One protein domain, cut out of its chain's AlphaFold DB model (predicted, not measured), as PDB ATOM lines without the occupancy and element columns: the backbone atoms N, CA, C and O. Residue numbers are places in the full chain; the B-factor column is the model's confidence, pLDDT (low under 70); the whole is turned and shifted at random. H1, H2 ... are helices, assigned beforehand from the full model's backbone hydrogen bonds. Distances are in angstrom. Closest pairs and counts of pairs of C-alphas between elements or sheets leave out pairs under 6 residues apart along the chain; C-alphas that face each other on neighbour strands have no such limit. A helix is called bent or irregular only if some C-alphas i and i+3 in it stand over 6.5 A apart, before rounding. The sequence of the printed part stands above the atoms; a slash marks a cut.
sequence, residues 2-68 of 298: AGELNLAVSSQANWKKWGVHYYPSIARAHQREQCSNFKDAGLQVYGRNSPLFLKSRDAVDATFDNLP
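What this domain is: This is residues 2 to 68 of the 298 residues of an uncharacterized protein of Serendipita vermifera MAFF 305830 (UniProt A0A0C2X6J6). An open, loosely joined arrangement of helices: a short helix, H1, packs on the first part of a long, kinked helix, H2, and at the other end of the domain a second long helix, H4, forms an arm that touches no other helix. Between H2 and H4 a stretch of loops, residues 32 to 50, holds one short turn of helix, H3, near H2; residues 62 to 68, of which 62 to 65 belong to H4, stick out free. The printed part has 67 residues, with four named helices in the order H1, H2, H3, H4 and no named strand, and its class is all helix. It is only just loose, close to compact, with a radius of gyration of the C-alphas of 13.4 A and spans of 40 by 30 by 17 A.

How they stand to each other: H1, residues 4 to 9, touches H2, residues 12 to 31, and H2 touches H1 with residues 14 to 23 alone. Their closest C-alphas are those of Ala 8 and Gly 19, 4.3 A apart, and their lines stand at a steep tilt of 49 degrees, opposite ways. H2 has a kink of 67 degrees near residue 19 and is irregular, with C-alphas 17 and 20 7.4 A apart. H3, residues 41 to 44, is close to H2 but not clearly touching; the closest C-alphas are those of His 30 and Leu 43, 6.7 A apart. H4, residues 51 to 65, is apart from H1, H2 and H3, and H1 is apart from H3. Every O i to N i+4 pair is within hydrogen-bond range in H1 and H4, and 13 of 16 are in H2; H3 is too short for such a pair.

Where its parts are: H1 begins at C-alpha 4, at (167.977, 144.667, 98.365), and measures 8.8 A from first to last C-alpha. H2, the longest helix with 20 residues, runs 25.7 A from C-alpha 12 at (175.389, 135.276, 90.419) to C-alpha 31. H3 has four residues and a length of 5.4 A. H4 has 15 residues and runs 20.5 A, ending at C-alpha 65, at (147.614, 144.679, 98.466).

The domain as a whole: The two C-alphas farthest apart are those of Gln 12 and Pro 51, 39.9 A. The printed part has no cut. The link from H1 to H2 is tight, with 2 residues; those from H2 to H3, with 9, and from H3 to H4, with 6, are short. The mean pLDDT of the printed part is 76.1, and that of H4 is 69. Residues 2 to 3, 17, 38 to 39, 54, 57 to 58, 61 to 63 and 65 to 68 are under 70.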
ATOM      1  N   ALA A   2     172.540 147.455 103.990       46.12
ATOM      2  CA  ALA A   2     172.534 146.714 102.742       46.12
ATOM      3  C   ALA A   2     171.073 146.550 102.315       46.12
ATOM      4  O   ALA A   2     170.400 145.647 102.795       46.12
ATOM      5  N   GLY A   3     170.578 147.467 101.480       60.03
ATOM      6  CA  GLY A   3     169.278 147.301 100.826       60.03
ATOM      7  C   GLY A   3     169.259 146.057  99.936       60.03
ATOM      8  O   GLY A   3     170.266 145.349  99.793       60.03
ATOM      9  N   GLU A   4     168.136 145.814  99.270       72.19
ATOM     10  CA  GLU A   4     167.977 144.667  98.365       72.19
ATOM     11  C   GLU A   4     169.010 144.721  97.216       72.19
ATOM     12  O   GLU A   4     169.405 143.693  96.676       72.19
ATOM     13  N   LEU A   5     169.576 145.896  96.906       75.62
ATOM     14  CA  LEU A   5     170.711 146.042  95.982       75.62
ATOM     15  C   LEU A   5     171.922 145.168  96.340       75.62
ATOM     16  O   LEU A   5     172.509 144.546  95.457       75.62
ATOM     17  N   ASN A   6     172.293 145.085  97.618       77.81
ATOM     18  CA  ASN A   6     173.432 144.263  98.032       77.81
ATOM     19  C   ASN A   6     173.098 142.772  97.939       77.81
ATOM     20  O   ASN A   6     173.960 141.968  97.592       77.81
ATOM     21  N   LEU A   7     171.840 142.399  98.185       77.12
ATOM     22  CA  LEU A   7     171.372 141.026  98.015       77.12
ATOM     23  C   LEU A   7     171.296 140.625  96.533       77.12
ATOM     24  O   LEU A   7     171.575 139.475  96.187       77.12
ATOM     25  N   ALA A   8     170.973 141.577  95.656       81.31
ATOM     26  CA  ALA A   8     170.941 141.387  94.212       81.31
ATOM     27  C   ALA A   8     172.320 141.011  93.658       81.31
ATOM     28  O   ALA A   8     172.416 140.139  92.794       81.31
ATOM     29  N   VAL A   9     173.381 141.651  94.163       83.38
ATOM     30  CA  VAL A   9     174.763 141.444  93.695       83.38
ATOM     31  C   VAL A   9     175.554 140.436  94.532       83.38
ATOM     32  O   VAL A   9     176.649 140.048  94.133       83.38
ATOM     33  N   SER A  10     175.012 139.960  95.658       80.81
ATOM     34  CA  SER A  10     175.715 139.028  96.554       80.81
ATOM     35  C   SER A  10     175.967 137.648  95.945       80.81
ATOM     36  O   SER A  10     176.826 136.908  96.422       80.81
ATOM     37  N   SER A  11     175.229 137.273  94.896       84.25
ATOM     38  CA  SER A  11     175.479 136.039  94.157       84.25
ATOM     39  C   SER A  11     175.059 136.144  92.696       84.25
ATOM     40  O   SER A  11     174.075 136.800  92.347       84.25
ATOM     41  N   GLN A  12     175.746 135.387  91.836       79.75
ATOM     42  CA  GLN A  12     175.389 135.276  90.419       79.75
ATOM     43  C   GLN A  12     173.959 134.744  90.219       79.75
ATOM     44  O   GLN A  12     173.298 135.082  89.235       79.75
ATOM     45  N   ALA A  13     173.480 133.906  91.144       75.12
ATOM     46  CA  ALA A  13     172.130 133.361  91.117       75.12
ATOM     47  C   ALA A  13     171.080 134.450  91.379       75.12
ATOM     48  O   ALA A  13     170.128 134.558  90.608       75.12
ATOM     49  N   ASN A  14     171.271 135.286  92.405       73.69
ATOM     50  CA  ASN A  14     170.374 136.410  92.696       73.69
ATOM     51  C   ASN A  14     170.375 137.431  91.558       73.69
ATOM     52  O   ASN A  14     169.302 137.838  91.107       73.69
ATOM     53  N   TRP A  15     171.560 137.760  91.031       83.69
ATOM     54  CA  TRP A  15     171.701 138.682  89.910       83.69
ATOM     55  C   TRP A  15     170.893 138.224  88.695       83.69
ATOM     56  O   TRP A  15     170.068 138.973  88.177       83.69
ATOM     57  N   LYS A  16     171.067 136.964  88.277       82.31
ATOM     58  CA  LYS A  16     170.328 136.396  87.140       82.31
ATOM     59  C   LYS A  16     168.829 136.261  87.412       82.31
ATOM     60  O   LYS A  16     168.041 136.407  86.487       82.31
ATOM     61  N   LYS A  17     168.441 135.936  88.647       68.00
ATOM     62  CA  LYS A  17     167.043 135.659  89.006       68.00
ATOM     63  C   LYS A  17     166.199 136.930  89.070       68.00
ATOM     64  O   LYS A  17     165.056 136.908  88.633       68.00
ATOM     65  N   TRP A  18     166.727 138.003  89.651       81.75
ATOM     66  CA  TRP A  18     165.964 139.238  89.861       81.75
ATOM     67  C   TRP A  18     166.834 140.498  89.892       81.75
ATOM     68  O   TRP A  18     166.358 141.567  89.510       81.75
ATOM     69  N   GLY A  19     168.109 140.395  90.283       84.94
ATOM     70  CA  GLY A  19     168.994 141.551  90.432       84.94
ATOM     71  C   GLY A  19     169.189 142.363  89.149       84.94
ATOM     72  O   GLY A  19     169.156 143.590  89.198       84.94
ATOM     73  N   VAL A  20     169.272 141.693  87.994       87.69
ATOM     74  CA  VAL A  20     169.393 142.323  86.666       87.69
ATOM     75  C   VAL A  20     168.217 143.250  86.330       87.69
ATOM     76  O   VAL A  20     168.381 144.209  85.582       87.69
ATOM     77  N   HIS A  21     167.039 142.998  86.906       85.31
ATOM     78  CA  HIS A  21     165.850 143.837  86.738       85.31
ATOM     79  C   HIS A  21     165.716 144.866  87.865       85.31
ATOM     80  O   HIS A  21     165.314 146.005  87.633       85.31
ATOM     81  N   TYR A  22     166.084 144.477  89.084       85.25
ATOM     82  CA  TYR A  22     165.971 145.321  90.268       85.25
ATOM     83  C   TYR A  22     166.924 146.515  90.233       85.25
ATOM     84  O   TYR A  22     166.519 147.644  90.492       85.25
ATOM     85  N   TYR A  23     168.178 146.287  89.844       85.56
ATOM     86  CA  TYR A  23     169.215 147.315  89.823       85.56
ATOM     87  C   TYR A  23     168.855 148.537  88.950       85.56
ATOM     88  O   TYR A  23     168.878 149.658  89.466       85.56
ATOM     89  N   PRO A  24     168.451 148.385  87.668       87.88
ATOM     90  CA  PRO A  24     168.016 149.526  86.862       87.88
ATOM     91  C   PRO A  24     166.710 150.155  87.368       87.88
ATOM     92  O   PRO A  24     166.538 151.365  87.235       87.88
ATOM     93  N   SER A  25     165.810 149.376  87.982       85.56
ATOM     94  CA  SER A  25     164.583 149.903  88.597       85.56
ATOM     95  C   SER A  25     164.896 150.868  89.744       85.56
ATOM     96  O   SER A  25     164.350 151.970  89.793       85.56
ATOM     97  N   ILE A  26     165.831 150.506  90.627       86.06
ATOM     98  CA  ILE A  26     166.272 151.374  91.727       86.06
ATOM     99  C   ILE A  26     167.037 152.591  91.207       86.06
ATOM    100  O   ILE A  26     166.761 153.711  91.635       86.06
ATOM    101  N   ALA A  27     167.939 152.410  90.238       87.00
ATOM    102  CA  ALA A  27     168.645 153.531  89.616       87.00
ATOM    103  C   ALA A  27     167.663 154.547  89.005       87.00
ATOM    104  O   ALA A  27     167.811 155.757  89.181       87.00
ATOM    105  N   ARG A  28     166.611 154.057  88.340       86.50
ATOM    106  CA  ARG A  28     165.545 154.895  87.787       86.50
ATOM    107  C   ARG A  28     164.716 155.576  88.876       86.50
ATOM    108  O   ARG A  28     164.347 156.732  88.692       86.50
ATOM    109  N   ALA A  29     164.431 154.888  89.981       86.00
ATOM    110  CA  ALA A  29     163.702 155.451  91.113       86.00
ATOM    111  C   ALA A  29     164.472 156.612  91.760       86.00
ATOM    112  O   ALA A  29     163.889 157.671  91.969       86.00
ATOM    113  N   HIS A  30     165.786 156.470  91.961       87.12
ATOM    114  CA  HIS A  30     166.645 157.573  92.404       87.12
ATOM    115  C   HIS A  30     166.689 158.721  91.392       87.12
ATOM    116  O   HIS A  30     166.494 159.870  91.771       87.12
ATOM    117  N   GLN A  31     166.872 158.425  90.098       87.94
ATOM    118  CA  GLN A  31     166.907 159.450  89.045       87.94
ATOM    119  C   GLN A  31     165.619 160.285  88.986       87.94
ATOM    120  O   GLN A  31     165.638 161.437  88.561       87.94
ATOM    121  N   ARG A  32     164.487 159.684  89.355       80.69
ATOM    122  CA  ARG A  32     163.175 160.335  89.354       80.69
ATOM    123  C   ARG A  32     162.750 160.844  90.727       80.69
ATOM    124  O   ARG A  32     161.637 161.351  90.824       80.69
ATOM    125  N   GLU A  33     163.584 160.666  91.750       84.56
ATOM    126  CA  GLU A  33     163.263 160.987  93.142       84.56
ATOM    127  C   GLU A  33     161.926 160.360  93.581       84.56
ATOM    128  O   GLU A  33     161.004 161.031  94.043       84.56
ATOM    129  N   GLN A  34     161.786 159.047  93.380       80.00
ATOM    130  CA  GLN A  34     160.569 158.293  93.689       80.00
ATOM    131  C   GLN A  34     160.819 157.278  94.810       80.00
ATOM    132  O   GLN A  34     161.689 156.416  94.695       80.00
ATOM    133  N   CYS A  35     159.996 157.319  95.863       76.62
ATOM    134  CA  CYS A  35     159.949 156.268  96.882       76.62
ATOM    135  C   CYS A  35     159.162 155.058  96.350       76.62
ATOM    136  O   CYS A  35     157.967 154.924  96.609       76.62
ATOM    137  N   SER A  36     159.816 154.207  95.554       74.88
ATOM    138  CA  SER A  36     159.160 153.083  94.867       74.88
ATOM    139  C   SER A  36     158.995 151.820  95.716       74.88
ATOM    140  O   SER A  36     158.217 150.947  95.347       74.88
ATOM    141  N   ASN A  37     159.718 151.694  96.831       70.94
ATOM    142  CA  ASN A  37     159.547 150.593  97.772       70.94
ATOM    143  C   ASN A  37     159.972 151.005  99.191       70.94
ATOM    144  O   ASN A  37     160.690 151.984  99.387       70.94
ATOM    145  N   PHE A  38     159.539 150.228 100.187       68.12
ATOM    146  CA  PHE A  38     159.884 150.447 101.593       68.12
ATOM    147  C   PHE A  38     161.185 149.738 102.015       68.12
ATOM    148  O   PHE A  38     161.701 149.981 103.103       68.12
ATOM    149  N   LYS A  39     161.711 148.826 101.197       68.50
ATOM    150  CA  LYS A  39     162.840 147.954 101.549       68.50
ATOM    151  C   LYS A  39     164.193 148.649 101.411       68.50
ATOM    152  O   LYS A  39     165.116 148.338 102.158       68.50
ATOM    153  N   ASP A  40     164.299 149.618 100.507       76.25
ATOM    154  CA  ASP A  40     165.494 150.427 100.312       76.25
ATOM    155  C   ASP A  40     165.351 151.774 101.021       76.25
ATOM    156  O   ASP A  40     164.640 152.677 100.581       76.25
ATOM    157  N   ALA A  41     166.082 151.907 102.125       73.56
ATOM    158  CA  ALA A  41     166.252 153.137 102.897       73.56
ATOM    159  C   ALA A  41     166.468 154.387 102.020       73.56
ATOM    160  O   ALA A  41     165.789 155.401 102.184       73.56
ATOM    161  N   GLY A  42     167.351 154.276 101.022       78.75
ATOM    162  CA  GLY A  42     167.709 155.379 100.129       78.75
ATOM    163  C   GLY A  42     166.548 155.939  99.301       78.75
ATOM    164  O   GLY A  42     166.653 157.060  98.817       78.75
ATOM    165  N   LEU A  43     165.444 155.204  99.148       81.25
ATOM    166  CA  LEU A  43     164.266 155.679  98.424       81.25
ATOM    167  C   LEU A  43     163.239 156.358  99.335       81.25
ATOM    168  O   LEU A  43     162.482 157.203  98.866       81.25
ATOM    169  N   GLN A  44     163.234 156.048 100.635       78.19
ATOM    170  CA  GLN A  44     162.240 156.559 101.590       78.19
ATOM    171  C   GLN A  44     162.372 158.063 101.865       78.19
ATOM    172  O   GLN A  44     161.446 158.688 102.382       78.19
ATOM    173  N   VAL A  45     163.511 158.663 101.513       81.38
ATOM    174  CA  VAL A  45     163.727 160.112 101.628       81.38
ATOM    175  C   VAL A  45     162.860 160.903 100.647       81.38
ATOM    176  O   VAL A  45     162.480 162.039 100.941       81.38
ATOM    177  N   TYR A  46     162.504 160.303  99.509       81.12
ATOM    178  CA  TYR A  46     161.755 160.974  98.457       81.12
ATOM    179  C   TYR A  46     160.255 161.008  98.763       81.12
ATOM    180  O   TYR A  46     159.629 159.991  99.046       81.12
ATOM    181  N   GLY A  47     159.656 162.200  98.699       72.00
ATOM    182  CA  GLY A  47     158.210 162.374  98.873       72.00
ATOM    183  C   GLY A  47     157.696 162.247 100.314       72.00
ATOM    184  O   GLY A  47     156.494 162.393 100.524       72.00
ATOM    185  N   ARG A  48     158.579 162.068 101.312       72.00
ATOM    186  CA  ARG A  48     158.212 161.879 102.733       72.00
ATOM    187  C   ARG A  48     157.320 162.978 103.325       72.00
ATOM    188  O   ARG A  48     156.530 162.703 104.217       72.00
ATOM    189  N   ASN A  49     157.424 164.202 102.802       76.94
ATOM    190  CA  ASN A  49     156.669 165.371 103.264       76.94
ATOM    191  C   ASN A  49     155.611 165.846 102.251       76.94
ATOM    192  O   ASN A  49     155.084 166.943 102.405       76.94
ATOM    193  N   SER A  50     155.327 165.078 101.191       80.50
ATOM    194  CA  SER A  50     154.373 165.468 100.146       80.50
ATOM    195  C   SER A  50     153.035 164.744 100.336       80.50
ATOM    196  O   SER A  50     152.951 163.547 100.054       80.50
ATOM    197  N   PRO A  51     151.957 165.438 100.752       73.81
ATOM    198  CA  PRO A  51     150.651 164.809 100.966       73.81
ATOM    199  C   PRO A  51     150.080 164.146  99.705       73.81
ATOM    200  O   PRO A  51     149.448 163.096  99.784       73.81
ATOM    201  N   LEU A  52     150.335 164.727  98.526       77.56
ATOM    202  CA  LEU A  52     149.903 164.169  97.243       77.56
ATOM    203  C   LEU A  52     150.651 162.874  96.904       77.56
ATOM    204  O   LEU A  52     150.042 161.917  96.425       77.56
ATOM    205  N   PHE A  53     151.962 162.847  97.159       73.81
ATOM    206  CA  PHE A  53     152.778 161.658  96.941       73.81
ATOM    207  C   PHE A  53     152.370 160.541  97.898       73.81
ATOM    208  O   PHE A  53     152.144 159.426  97.445       73.81
ATOM    209  N   LEU A  54     152.197 160.855  99.186       68.56
ATOM    210  CA  LEU A  54     151.720 159.905 100.191       68.56
ATOM    211  C   LEU A  54     150.365 159.319  99.783       68.56
ATOM    212  O   LEU A  54     150.249 158.109  99.668       68.56
ATOM    213  N   LYS A  55     149.387 160.157  99.412       74.50
ATOM    214  CA  LYS A  55     148.067 159.690  98.957       74.50
ATOM    215  C   LYS A  55     148.144 158.799  97.712       74.50
ATOM    216  O   LYS A  55     147.413 157.821  97.610       74.50
ATOM    217  N   SER A  56     149.009 159.145  96.758       74.62
ATOM    218  CA  SER A  56     149.188 158.361  95.530       74.62
ATOM    219  C   SER A  56     149.878 157.028  95.811       74.62
ATOM    220  O   SER A  56     149.452 156.002  95.291       74.62
ATOM    221  N   ARG A  57     150.912 157.033  96.660       68.19
ATOM    222  CA  ARG A  57     151.595 155.827  97.135       68.19
ATOM    223  C   ARG A  57     150.616 154.924  97.870       68.19
ATOM    224  O   ARG A  57     150.486 153.776  97.485       68.19
ATOM    225  N   ASP A  58     149.884 155.450  98.846       64.56
ATOM    226  CA  ASP A  58     148.931 154.680  99.646       64.56
ATOM    227  C   ASP A  58     147.829 154.070  98.759       64.56
ATOM    228  O   ASP A  58     147.410 152.938  98.982       64.56
ATOM    229  N   ALA A  59     147.401 154.769  97.698       71.00
ATOM    230  CA  ALA A  59     146.467 154.224  96.710       71.00
ATOM    231  C   ALA A  59     147.074 153.087  95.865       71.00
ATOM    232  O   ALA A  59     146.388 152.107  95.563       71.00
ATOM    233  N   VAL A  60     148.349 153.197  95.477       72.12
ATOM    234  CA  VAL A  60     149.069 152.142  94.741       72.12
ATOM    235  C   VAL A  60     149.353 150.940  95.642       72.12
ATOM    236  O   VAL A  60     149.105 149.816  95.211       72.12
ATOM    237  N   ASP A  61     149.790 151.161  96.883       62.75
ATOM    238  CA  ASP A  61     149.995 150.116  97.892       62.75
ATOM    239  C   ASP A  61     148.682 149.379  98.159       62.75
ATOM    240  O   ASP A  61     148.636 148.161  98.022       62.75
ATOM    241  N   ALA A  62     147.579 150.102  98.386       62.16
ATOM    242  CA  ALA A  62     146.255 149.502  98.536       62.16
ATOM    243  C   ALA A  62     145.825 148.707  97.291       62.16
ATOM    244  O   ALA A  62     145.176 147.671  97.406       62.16
ATOM    245  N   THR A  63     146.179 149.160  96.086       68.88
ATOM    246  CA  THR A  63     145.882 148.411  94.855       68.88
ATOM    247  C   THR A  63     146.699 147.122  94.788       68.88
ATOM    248  O   THR A  63     146.140 146.068  94.497       68.88
ATOM    249  N   PHE A  64     148.001 147.190  95.083       70.44
ATOM    250  CA  PHE A  64     148.903 146.036  95.114       70.44
ATOM    251  C   PHE A  64     148.467 145.004  96.156       70.44
ATOM    252  O   PHE A  64     148.405 143.814  95.859       70.44
ATOM    253  N   ASP A  65     148.104 145.471  97.343       58.66
ATOM    254  CA  ASP A  65     147.614 144.679  98.466       58.66
ATOM    255  C   ASP A  65     146.349 143.878  98.132       58.66
ATOM    256  O   ASP A  65     146.158 142.781  98.653       58.66
ATOM    257  N   ASN A  66     145.508 144.408  97.240       67.12
ATOM    258  CA  ASN A  66     144.276 143.768  96.780       67.12
ATOM    259  C   ASN A  66     144.456 142.921  95.510       67.12
ATOM    260  O   ASN A  66     143.483 142.349  95.011       67.12
ATOM    261  N   LEU A  67     145.670 142.829  94.954       68.44
ATOM    262  CA  LEU A  67     145.919 141.921  93.838       68.44
ATOM    263  C   LEU A  67     145.773 140.466  94.307       68.44
ATOM    264  O   LEU A  67     146.193 140.127  95.418       68.44
ATOM    265  N   PRO A  68     145.232 139.572  93.460       59.62
ATOM    266  CA  PRO A  68     145.246 138.155  93.770       59.62
ATOM    267  C   PRO A  68     146.705 137.702  93.925       59.62
ATOM    268  O   PRO A  68     147.548 138.079  93.101       59.62
TER     269      PRO A  68